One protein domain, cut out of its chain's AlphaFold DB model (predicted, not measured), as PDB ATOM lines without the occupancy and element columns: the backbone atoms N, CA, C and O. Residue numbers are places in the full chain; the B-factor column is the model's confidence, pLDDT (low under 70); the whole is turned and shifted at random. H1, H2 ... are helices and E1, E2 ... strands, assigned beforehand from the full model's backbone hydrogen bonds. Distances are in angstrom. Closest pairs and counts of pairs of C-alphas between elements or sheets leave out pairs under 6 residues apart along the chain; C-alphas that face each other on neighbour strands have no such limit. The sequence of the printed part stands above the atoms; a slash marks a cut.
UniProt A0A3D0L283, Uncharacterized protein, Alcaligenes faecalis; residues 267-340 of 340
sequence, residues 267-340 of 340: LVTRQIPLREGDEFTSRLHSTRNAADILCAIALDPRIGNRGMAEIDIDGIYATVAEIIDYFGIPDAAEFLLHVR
ATOM      1  N   LEU A 267      34.286 -14.108  42.086       75.38
ATOM      2  CA  LEU A 267      35.177 -13.719  41.005       75.38
ATOM      3  C   LEU A 267      34.924 -14.662  39.830       75.38
ATOM      4  O   LEU A 267      35.315 -15.831  39.860       75.38
ATOM      5  N   VAL A 268      34.206 -14.172  38.824       72.25
ATOM      6  CA  VAL A 268      33.798 -14.962  37.655       72.25
ATOM      7  C   VAL A 268      34.674 -14.627  36.454       72.25
ATOM      8  O   VAL A 268      35.068 -13.486  36.256       72.25
ATOM      9  N   THR A 269      34.993 -15.636  35.644       81.06
ATOM     10  CA  THR A 269      35.729 -15.469  34.380       81.06
ATOM     11  C   THR A 269      34.765 -15.725  33.233       81.06
ATOM     12  O   THR A 269      34.103 -16.764  33.229       81.06
ATOM     13  N   ARG A 270      34.653 -14.792  32.285       81.12
ATOM     14  CA  ARG A 270      33.728 -14.923  31.151       81.12
ATOM     15  C   ARG A 270      34.439 -15.531  29.945       81.12
ATOM     16  O   ARG A 270      35.623 -15.286  29.739       81.12
ATOM     17  N   GLN A 271      33.699 -16.314  29.164       85.62
ATOM     18  CA  GLN A 271      34.098 -16.772  27.832       85.62
ATOM     19  C   GLN A 271      33.457 -15.836  26.807       85.62
ATOM     20  O   GLN A 271      32.245 -15.905  26.611       85.62
ATOM     21  N   ILE A 272      34.231 -14.934  26.207       88.56
ATOM     22  CA  ILE A 272      33.725 -13.936  25.246       88.56
ATOM     23  C   ILE A 272      34.695 -13.741  24.073       88.56
ATOM     24  O   ILE A 272      35.874 -14.079  24.207       88.56
ATOM     25  N   PRO A 273      34.222 -13.222  22.927       89.81
ATOM     26  CA  PRO A 273      35.086 -12.672  21.889       89.81
ATOM     27  C   PRO A 273      36.050 -11.633  22.458       89.81
ATOM     28  O   PRO A 273      35.640 -10.796  23.263       89.81
ATOM     29  N   LEU A 274      37.308 -11.665  22.030       90.06
ATOM     30  CA  LEU A 274      38.282 -10.622  22.344       90.06
ATOM     31  C   LEU A 274      38.441  -9.691  21.162       90.06
ATOM     32  O   LEU A 274      38.211 -10.079  20.020       90.06
ATOM     33  N   ARG A 275      38.868  -8.467  21.443       87.50
ATOM     34  CA  ARG A 275      39.260  -7.537  20.399       87.50
ATOM     35  C   ARG A 275      40.576  -7.988  19.761       87.50
ATOM     36  O   ARG A 275      41.558  -8.232  20.460       87.50
ATOM     37  N   GLU A 276      40.601  -8.044  18.437       85.44
ATOM     38  CA  GLU A 276      41.790  -8.290  17.624       85.44
ATOM     39  C   GLU A 276      41.834  -7.244  16.499       85.44
ATOM     40  O   GLU A 276      41.113  -7.327  15.506       85.44
ATOM     41  N   GLY A 277      42.648  -6.200  16.688       84.12
ATOM     42  CA  GLY A 277      42.631  -5.026  15.812       84.12
ATOM     43  C   GLY A 277      41.313  -4.252  15.925       84.12
ATOM     44  O   GLY A 277      40.930  -3.838  17.023       84.12
ATOM     45  N   ASP A 278      40.629  -4.067  14.796       81.38
ATOM     46  CA  ASP A 278      39.360  -3.323  14.703       81.38
ATOM     47  C   ASP A 278      38.117  -4.227  14.783       81.38
ATOM     48  O   ASP A 278      36.987  -3.743  14.731       81.38
ATOM     49  N   GLU A 279      38.305  -5.542  14.931       86.06
ATOM     50  CA  GLU A 279      37.224  -6.526  14.995       86.06
ATOM     51  C   GLU A 279      37.297  -7.370  16.277       86.06
ATOM     52  O   GLU A 279      38.250  -7.292  17.056       86.06
ATOM     53  N   PHE A 280      36.261  -8.179  16.513       88.19
ATOM     54  CA  PHE A 280      36.222  -9.153  17.603       88.19
ATOM     55  C   PHE A 280      36.376 -10.577  17.067       88.19
ATOM     56  O   PHE A 280      35.842 -10.924  16.012       88.19
ATOM     57  N   THR A 281      37.071 -11.425  17.822       88.44
ATOM     58  CA  THR A 281      37.290 -12.829  17.468       88.44
ATOM     59  C   THR A 281      35.974 -13.600  17.375       88.44
ATOM     60  O   THR A 281      35.047 -13.406  18.153       88.44
ATOM     61  N   SER A 282      35.886 -14.579  16.476       85.12
ATOM     62  CA  SER A 282      34.726 -15.486  16.430       85.12
ATOM     63  C   SER A 282      34.770 -16.576  17.510       85.12
ATOM     64  O   SER A 282      33.743 -17.158  17.861       85.12
ATOM     65  N   ARG A 283      35.961 -16.866  18.052       87.62
ATOM     66  CA  ARG A 283      36.172 -17.807  19.157       87.62
ATOM     67  C   ARG A 283      36.032 -17.094  20.504       87.62
ATOM     68  O   ARG A 283      36.449 -15.949  20.643       87.62
ATOM     69  N   LEU A 284      35.502 -17.807  21.499       88.12
ATOM     70  CA  LEU A 284      35.445 -17.351  22.886       88.12
ATOM     71  C   LEU A 284      36.777 -17.586  23.612       88.12
ATOM     72  O   LEU A 284      37.382 -18.658  23.487       88.12
ATOM     73  N   HIS A 285      37.196 -16.604  24.401       87.62
ATOM     74  CA  HIS A 285      38.377 -16.664  25.254       87.62
ATOM     75  C   HIS A 285      38.011 -16.349  26.707       87.62
ATOM     76  O   HIS A 285      37.126 -15.535  26.981       87.62
ATOM     77  N   SER A 286      38.730 -16.975  27.641       88.38
ATOM     78  CA  SER A 286      38.660 -16.659  29.068       88.38
ATOM     79  C   SER A 286      39.217 -15.257  29.324       88.38
ATOM     80  O   SER A 286      40.419 -15.053  29.170       88.38
ATOM     81  N   THR A 287      38.392 -14.315  29.775       87.06
ATOM     82  CA  THR A 287      38.855 -12.984  30.203       87.06
ATOM     83  C   THR A 287      38.084 -12.483  31.424       87.06
ATOM     84  O   THR A 287      36.954 -12.902  31.708       87.06
ATOM     85  N   ARG A 288      38.740 -11.598  32.174       85.69
ATOM     86  CA  ARG A 288      38.174 -10.814  33.281       85.69
ATOM     87  C   ARG A 288      38.266  -9.314  33.031       85.69
ATOM     88  O   ARG A 288      37.769  -8.542  33.845       85.69
ATOM     89  N   ASN A 289      38.890  -8.909  31.927       86.75
ATOM     90  CA  ASN A 289      39.129  -7.515  31.604       86.75
ATOM     91  C   ASN A 289      37.796  -6.786  31.374       86.75
ATOM     92  O   ASN A 289      36.941  -7.247  30.612       86.75
ATOM     93  N   ALA A 290      37.617  -5.646  32.039       87.25
ATOM     94  CA  ALA A 290      36.385  -4.879  31.953       87.25
ATOM     95  C   ALA A 290      36.098  -4.349  30.537       87.25
ATOM     96  O   ALA A 290      34.931  -4.330  30.150       87.25
ATOM     97  N   ALA A 291      37.112  -3.964  29.752       90.06
ATOM     98  CA  ALA A 291      36.919  -3.463  28.388       90.06
ATOM     99  C   ALA A 291      36.347  -4.548  27.469       90.06
ATOM    100  O   ALA A 291      35.325  -4.312  26.821       90.06
ATOM    101  N   ASP A 292      36.943  -5.747  27.483       89.75
ATOM    102  CA  ASP A 292      36.458  -6.891  26.700       89.75
ATOM    103  C   ASP A 292      34.993  -7.196  27.045       89.75
ATOM    104  O   ASP A 292      34.139  -7.346  26.171       89.75
ATOM    105  N   ILE A 293      34.685  -7.246  28.346       89.19
ATOM    106  CA  ILE A 293      33.359  -7.607  28.853       89.19
ATOM    107  C   ILE A 293      32.314  -6.542  28.508       89.19
ATOM    108  O   ILE A 293      31.214  -6.895  28.082       89.19
ATOM    109  N   LEU A 294      32.635  -5.255  28.672       89.44
ATOM    110  CA  LEU A 294      31.729  -4.155  28.337       89.44
ATOM    111  C   LEU A 294      31.412  -4.134  26.841       89.44
ATOM    112  O   LEU A 294      30.240  -4.026  26.473       89.44
ATOM    113  N   CYS A 295      32.428  -4.298  25.990       90.62
ATOM    114  CA  CYS A 295      32.232  -4.347  24.545       90.62
ATOM    115  C   CYS A 295      31.389  -5.562  24.141       90.62
ATOM    116  O   CYS A 295      30.426  -5.416  23.392       90.62
ATOM    117  N   ALA A 296      31.675  -6.743  24.700       89.25
ATOM    118  CA  ALA A 296      30.899  -7.949  24.427       89.25
ATOM    119  C   ALA A 296      29.424  -7.815  24.847       89.25
ATOM    120  O   ALA A 296      28.542  -8.263  24.121       89.25
ATOM    121  N   ILE A 297      29.130  -7.173  25.987       88.62
ATOM    122  CA  ILE A 297      27.748  -6.918  26.435       88.62
ATOM    123  C   ILE A 297      27.032  -5.935  25.500       88.62
ATOM    124  O   ILE A 297      25.859  -6.135  25.185       88.62
ATOM    125  N   ALA A 298      27.714  -4.872  25.070       90.81
ATOM    126  CA  ALA A 298      27.128  -3.852  24.208       90.81
ATOM    127  C   ALA A 298      26.816  -4.388  22.797       90.81
ATOM    128  O   ALA A 298      25.767  -4.063  22.238       90.81
ATOM    129  N   LEU A 299      27.686  -5.244  22.257       89.75
ATOM    130  CA  LEU A 299      27.530  -5.872  20.941       89.75
ATOM    131  C   LEU A 299      26.576  -7.078  20.939       89.75
ATOM    132  O   LEU A 299      26.144  -7.511  19.872       89.75
ATOM    133  N   ASP A 300      26.234  -7.639  22.104       87.94
ATOM    134  CA  ASP A 300      25.344  -8.801  22.195       87.94
ATOM    135  C   ASP A 300      23.942  -8.471  21.632       87.94
ATOM    136  O   ASP A 300      23.281  -7.573  22.161       87.94
ATOM    137  N   PRO A 301      23.431  -9.203  20.617       88.50
ATOM    138  CA  PRO A 301      22.149  -8.898  19.968       88.50
ATOM    139  C   PRO A 301      20.913  -8.981  20.877       88.50
ATOM    140  O   PRO A 301      19.852  -8.468  20.526       88.50
ATOM    141  N   ARG A 302      21.010  -9.672  22.018       86.19
ATOM    142  CA  ARG A 302      19.916  -9.860  22.981       86.19
ATOM    143  C   ARG A 302      20.019  -8.919  24.177       86.19
ATOM    144  O   ARG A 302      19.001  -8.699  24.829       86.19
ATOM    145  N   ILE A 303      21.210  -8.401  24.482       85.19
ATOM    146  CA  ILE A 303      21.443  -7.516  25.630       85.19
ATOM    147  C   ILE A 303      21.603  -6.063  25.177       85.19
ATOM    148  O   ILE A 303      20.734  -5.238  25.457       85.19
ATOM    149  N   GLY A 304      22.712  -5.732  24.514       88.81
ATOM    150  CA  GLY A 304      23.028  -4.358  24.124       88.81
ATOM    151  C   GLY A 304      22.497  -3.973  22.744       88.81
ATOM    152  O   GLY A 304      22.045  -2.841  22.559       88.81
ATOM    153  N   ASN A 305      22.523  -4.924  21.806       91.81
ATOM    154  CA  ASN A 305      22.122  -4.802  20.405       91.81
ATOM    155  C   ASN A 305      22.667  -3.533  19.722       91.81
ATOM    156  O   ASN A 305      21.932  -2.827  19.029       91.81
ATOM    157  N   ARG A 306      23.943  -3.214  19.969       92.81
ATOM    158  CA  ARG A 306      24.642  -2.083  19.350       92.81
ATOM    159  C   ARG A 306      25.521  -2.537  18.197       92.81
ATOM    160  O   ARG A 306      26.080  -3.629  18.220       92.81
ATOM    161  N   GLY A 307      25.665  -1.673  17.199       89.00
ATOM    162  CA  GLY A 307      26.660  -1.835  16.145       89.00
ATOM    163  C   GLY A 307      28.048  -1.372  16.595       89.00
ATOM    164  O   GLY A 307      28.172  -0.493  17.443       89.00
ATOM    165  N   MET A 308      29.101  -1.908  15.970       86.69
ATOM    166  CA  MET A 308      30.500  -1.527  16.241       86.69
ATOM    167  C   MET A 308      30.743  -0.012  16.158       86.69
ATOM    168  O   MET A 308      31.470   0.539  16.972       86.69
ATOM    169  N   ALA A 309      30.095   0.676  15.213       89.25
ATOM    170  CA  ALA A 309      30.239   2.121  15.028       89.25
ATOM    171  C   ALA A 309      29.524   2.969  16.100       89.25
ATOM    172  O   ALA A 309      29.728   4.178  16.158       89.25
ATOM    173  N   GLU A 310      28.659   2.366  16.917       89.94
ATOM    174  CA  GLU A 310      27.915   3.063  17.975       89.94
ATOM    175  C   GLU A 310      28.655   3.056  19.319       89.94
ATOM    176  O   GLU A 310      28.206   3.696  20.272       89.94
ATOM    177  N   ILE A 311      29.765   2.319  19.413       89.69
ATOM    178  CA  ILE A 311      30.541   2.141  20.637       89.69
ATOM    179  C   ILE A 311      31.936   2.723  20.413       89.69
ATOM    180  O   ILE A 311      32.631   2.344  19.474       89.69
ATOM    181  N   ASP A 312      32.375   3.600  21.315       92.12
ATOM    182  CA  ASP A 312      33.762   4.076  21.359       92.12
ATOM    183  C   ASP A 312      34.669   3.009  21.990       92.12
ATOM    184  O   ASP A 312      35.047   3.076  23.162       92.12
ATOM    185  N   ILE A 313      34.948   1.959  21.217       90.31
ATOM    186  CA  ILE A 313      35.739   0.814  21.672       90.31
ATOM    187  C   ILE A 313      37.151   1.283  22.049       90.31
ATOM    188  O   ILE A 313      37.654   0.912  23.106       90.31
ATOM    189  N   ASP A 314      37.777   2.144  21.245       91.44
ATOM    190  CA  ASP A 314      39.111   2.682  21.537       91.44
ATOM    191  C   ASP A 314      39.157   3.457  22.850       91.44
ATOM    192  O   ASP A 314      40.027   3.193  23.684       91.44
ATOM    193  N   GLY A 315      38.189   4.347  23.078       92.69
ATOM    194  CA  GLY A 315      38.064   5.087  24.329       92.69
ATOM    195  C   GLY A 315      37.878   4.176  25.543       92.69
ATOM    196  O   GLY A 315      38.492   4.408  26.588       92.69
ATOM    197  N   ILE A 316      37.092   3.100  25.415       91.62
ATOM    198  CA  ILE A 316      36.890   2.117  26.493       91.62
ATOM    199  C   ILE A 316      38.207   1.414  26.853       91.62
ATOM    200  O   ILE A 316      38.562   1.356  28.034       91.62
ATOM    201  N   TYR A 317      38.953   0.907  25.865       92.38
ATOM    202  CA  TYR A 317      40.240   0.247  26.121       92.38
ATOM    203  C   TYR A 317      41.285   1.226  26.673       92.38
ATOM    204  O   TYR A 317      42.018   0.869  27.596       92.38
ATOM    205  N   ALA A 318      41.325   2.465  26.172       93.38
ATOM    206  CA  ALA A 318      42.232   3.499  26.667       93.38
ATOM    207  C   ALA A 318      41.945   3.869  28.130       93.38
ATOM    208  O   ALA A 318      42.866   3.950  28.939       93.38
ATOM    209  N   THR A 319      40.668   4.014  28.493       92.62
ATOM    210  CA  THR A 319      40.248   4.310  29.874       92.62
ATOM    211  C   THR A 319      40.624   3.171  30.823       92.62
ATOM    212  O   THR A 319      41.096   3.400  31.934       92.62
ATOM    213  N   VAL A 320      40.446   1.919  30.390       90.56
ATOM    214  CA  VAL A 320      40.851   0.750  31.182       90.56
ATOM    215  C   VAL A 320      42.370   0.700  31.373       90.56
ATOM    216  O   VAL A 320      42.824   0.409  32.480       90.56
ATOM    217  N   ALA A 321      43.155   1.030  30.345       90.62
ATOM    218  CA  ALA A 321      44.608   1.125  30.469       90.62
ATOM    219  C   ALA A 321      45.034   2.230  31.451       90.62
ATOM    220  O   ALA A 321      45.890   1.985  32.296       90.62
ATOM    221  N   GLU A 322      44.384   3.400  31.419       93.06
ATOM    222  CA  GLU A 322      44.640   4.492  32.370       93.06
ATOM    223  C   GLU A 322      44.395   4.060  33.826       93.06
ATOM    224  O   GLU A 322      45.188   4.371  34.714       93.06
ATOM    225  N   ILE A 323      43.328   3.291  34.079       89.81
ATOM    226  CA  ILE A 323      43.030   2.741  35.410       89.81
ATOM    227  C   ILE A 323      44.142   1.789  35.866       89.81
ATOM    228  O   ILE A 323      44.600   1.880  37.010       89.81
ATOM    229  N   ILE A 324      44.589   0.884  34.990       91.12
ATOM    230  CA  ILE A 324      45.674  -0.060  35.302       91.12
ATOM    231  C   ILE A 324      46.966   0.700  35.615       91.12
ATOM    232  O   ILE A 324      47.613   0.397  36.618       91.12
ATOM    233  N   ASP A 325      47.310   1.709  34.813       93.12
ATOM    234  CA  ASP A 325      48.507   2.531  35.006       93.12
ATOM    235  C   ASP A 325      48.451   3.323  36.318       93.12
ATOM    236  O   ASP A 325      49.444   3.396  37.044       93.12
ATOM    237  N   TYR A 326      47.285   3.878  36.665       91.81
ATOM    238  CA  TYR A 326      47.096   4.636  37.900       91.81
ATOM    239  C   TYR A 326      47.276   3.772  39.157       91.81
ATOM    240  O   TYR A 326      47.950   4.186  40.104       91.81
ATOM    241  N   PHE A 327      46.676   2.577  39.188       90.69
ATOM    242  CA  PHE A 327      46.747   1.686  40.353       90.69
ATOM    243  C   PHE A 327      47.986   0.778  40.358       90.69
ATOM    244  O   PHE A 327      48.321   0.213  41.399       90.69
ATOM    245  N   GLY A 328      48.668   0.623  39.220       89.38
ATOM    246  CA  GLY A 328      49.846  -0.233  39.061       89.38
ATOM    247  C   GLY A 328      49.560  -1.733  39.186       89.38
ATOM    248  O   GLY A 328      50.496  -2.525  39.309       89.38
ATOM    249  N   ILE A 329      48.284  -2.132  39.181       86.88
ATOM    250  CA  ILE A 329      47.841  -3.525  39.279       86.88
ATOM    251  C   ILE A 329      46.785  -3.827  38.200       86.88
ATOM    252  O   ILE A 329      45.788  -3.110  38.111       86.88
ATOM    253  N   PRO A 330      46.952  -4.896  37.395       82.38
ATOM    254  CA  PRO A 330      45.970  -5.278  36.374       82.38
ATOM    255  C   PRO A 330      44.576  -5.582  36.945       82.38
ATOM    256  O   PRO A 330      43.566  -5.256  36.324       82.38
ATOM    257  N   ASP A 331      44.524  -6.136  38.159       83.00
ATOM    258  CA  ASP A 331      43.296  -6.542  38.852       83.00
ATOM    259  C   ASP A 331      42.326  -5.371  39.099       83.00
ATOM    260  O   ASP A 331      41.121  -5.581  39.237       83.00
ATOM    261  N   ALA A 332      42.819  -4.125  39.121       81.44
ATOM    262  CA  ALA A 332      41.984  -2.933  39.295       81.44
ATOM    263  C   ALA A 332      40.998  -2.707  38.134       81.44
ATOM    264  O   ALA A 332      40.017  -1.982  38.298       81.44
ATOM    265  N   ALA A 333      41.242  -3.335  36.983       82.00
ATOM    266  CA  ALA A 333      40.381  -3.280  35.810       82.00
ATOM    267  C   ALA A 333      39.628  -4.596  35.537       82.00
ATOM    268  O   ALA A 333      39.084  -4.785  34.443       82.00
ATOM    269  N   GLU A 334      39.586  -5.519  36.503       83.31
ATOM    270  CA  GLU A 334      38.787  -6.739  36.389       83.31
ATOM    271  C   GLU A 334      37.320  -6.520  36.791       83.31
ATOM    272  O   GLU A 334      36.992  -5.761  37.706       83.31
ATOM    273  N   PHE A 335      36.406  -7.225  36.121       70.06
ATOM    274  CA  PHE A 335      34.981  -7.171  36.439       70.06
ATOM    275  C   PHE A 335      34.624  -8.144  37.577       70.06
ATOM    276  O   PHE A 335      34.756  -9.362  37.442       70.06
ATOM    277  N   LEU A 336      34.095  -7.618  38.686       56.78
ATOM    278  CA  LEU A 336      33.517  -8.400  39.787       56.78
ATOM    279  C   LEU A 336      31.988  -8.402  39.676       56.78
ATOM    280  O   LEU A 336      31.355  -7.346  39.685       56.78
ATOM    281  N   LEU A 337      31.367  -9.585  39.607       50.50
ATOM    282  CA  LEU A 337      29.907  -9.688  39.612       50.50
ATOM    283  C   LEU A 337      29.403  -9.631  41.060       50.50
ATOM    284  O   LEU A 337      29.549 -10.586  41.824       50.50
ATOM    285  N   HIS A 338      28.809  -8.502  41.448       41.94
ATOM    286  CA  HIS A 338      28.142  -8.371  42.740       41.94
ATOM    287  C   HIS A 338      26.672  -8.772  42.594       41.94
ATOM    288  O   HIS A 338      25.863  -8.000  42.078       41.94
ATOM    289  N   VAL A 339      26.324  -9.981  43.033       40.56
ATOM    290  CA  VAL A 339      24.922 -10.406  43.115       40.56
ATOM    291  C   VAL A 339      24.379  -9.874  44.441       40.56
ATOM    292  O   VAL A 339      24.798 -10.328  45.509       40.56
ATOM    293  N   ARG A 340      23.530  -8.841  44.363       32.38
ATOM    294  CA  ARG A 340      22.773  -8.335  45.515       32.38
ATOM    295  C   ARG A 340      21.600  -9.247  45.817       32.38
ATOM    296  O   ARG A 340      20.950  -9.688  44.846       32.38
TER     297      ARG A 340
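This is residues 267 to 340 of the 340 residues of an uncharacterized protein of Alcaligenes faecalis (UniProt A0A3D0L283). A helix, H1, lies in the middle, with a small hairpin of two short strands, E1 and E2, on one side of it and the longest helix, H2, on the other side, running back past it the opposite way. The short helix H3 packs on H2 near its later end, and the last residues, with strand E3, lead away from the other named elements as a tail. The printed part has 74 residues, with three named helices and three named strands in the order E1, E2, H1, H2, H3, E3; E1 and E2 form an antiparallel sheet of two strands, and the class is mixed, helices and strands. The whole is compact, with a radius of gyration of the C-alphas of 12.5 A, and the C-alphas span 32 by 28 by 23 A.

E1 is residues 270 to 272, and its C-alpha 270 is at (33.728, -14.923, 31.151). E2 is residues 285 to 287. H1, residues 290 to 299, is 14.2 A long from first to last C-alpha, beginning at C-alpha 290 at (36.385, -4.879, 31.953). H2, residues 313 to 327, is 21.7 A long. H3 is residues 330 to 333, 6.0 A long. E3 is residues 337 to 339, ending at C-alpha 339 at (24.922, -10.406, 43.115).

E1 and E2 form a hairpin and are antiparallel, at 133 degrees between their directions; N 285 and O 272, 2.9 A, and N 270 and O 287, 3.0 A, are within hydrogen-bond range. Between them, residues 275 to 276 pair with residues 279 to 280, antiparallel. The closest C-alphas of E1 and H1, those of Ile 272 and Ala 296, are 6.7 A apart. H1 and H2 form a helical hairpin: they touch, closest at the C-alphas of Ala 291 and Tyr 317, 5.5 A, at a shallow tilt of 20 degrees, opposite ways. H2 touches H3 with residues 320 to 324 alone, closest at the C-alphas of Ile 324 and Pro 330, 5.3 A. H1 and H3 are close but not clearly touching, with the C-alphas of Ala 290 and Ala 333 5.8 A apart. E1 and H2 are apart, and E3 pairs with no named strand. In H1 and H2 every O i to N i+4 pair is within hydrogen-bond range; H3 is too short for such a pair, and its one O i to N i+3 pair is within range.

The two C-alphas farthest apart, those of Gly 277 and Arg 340, are 35.9 A apart. The printed part has no cut, and Arg 340 is the chain's last residue. The links from E1 to E2, 12 residues, and from H1 to H2, 13 residues, are long. The mean pLDDT of the printed part is 84.7; residues 336 to 340 are under 70, and the mean of E3 is 44.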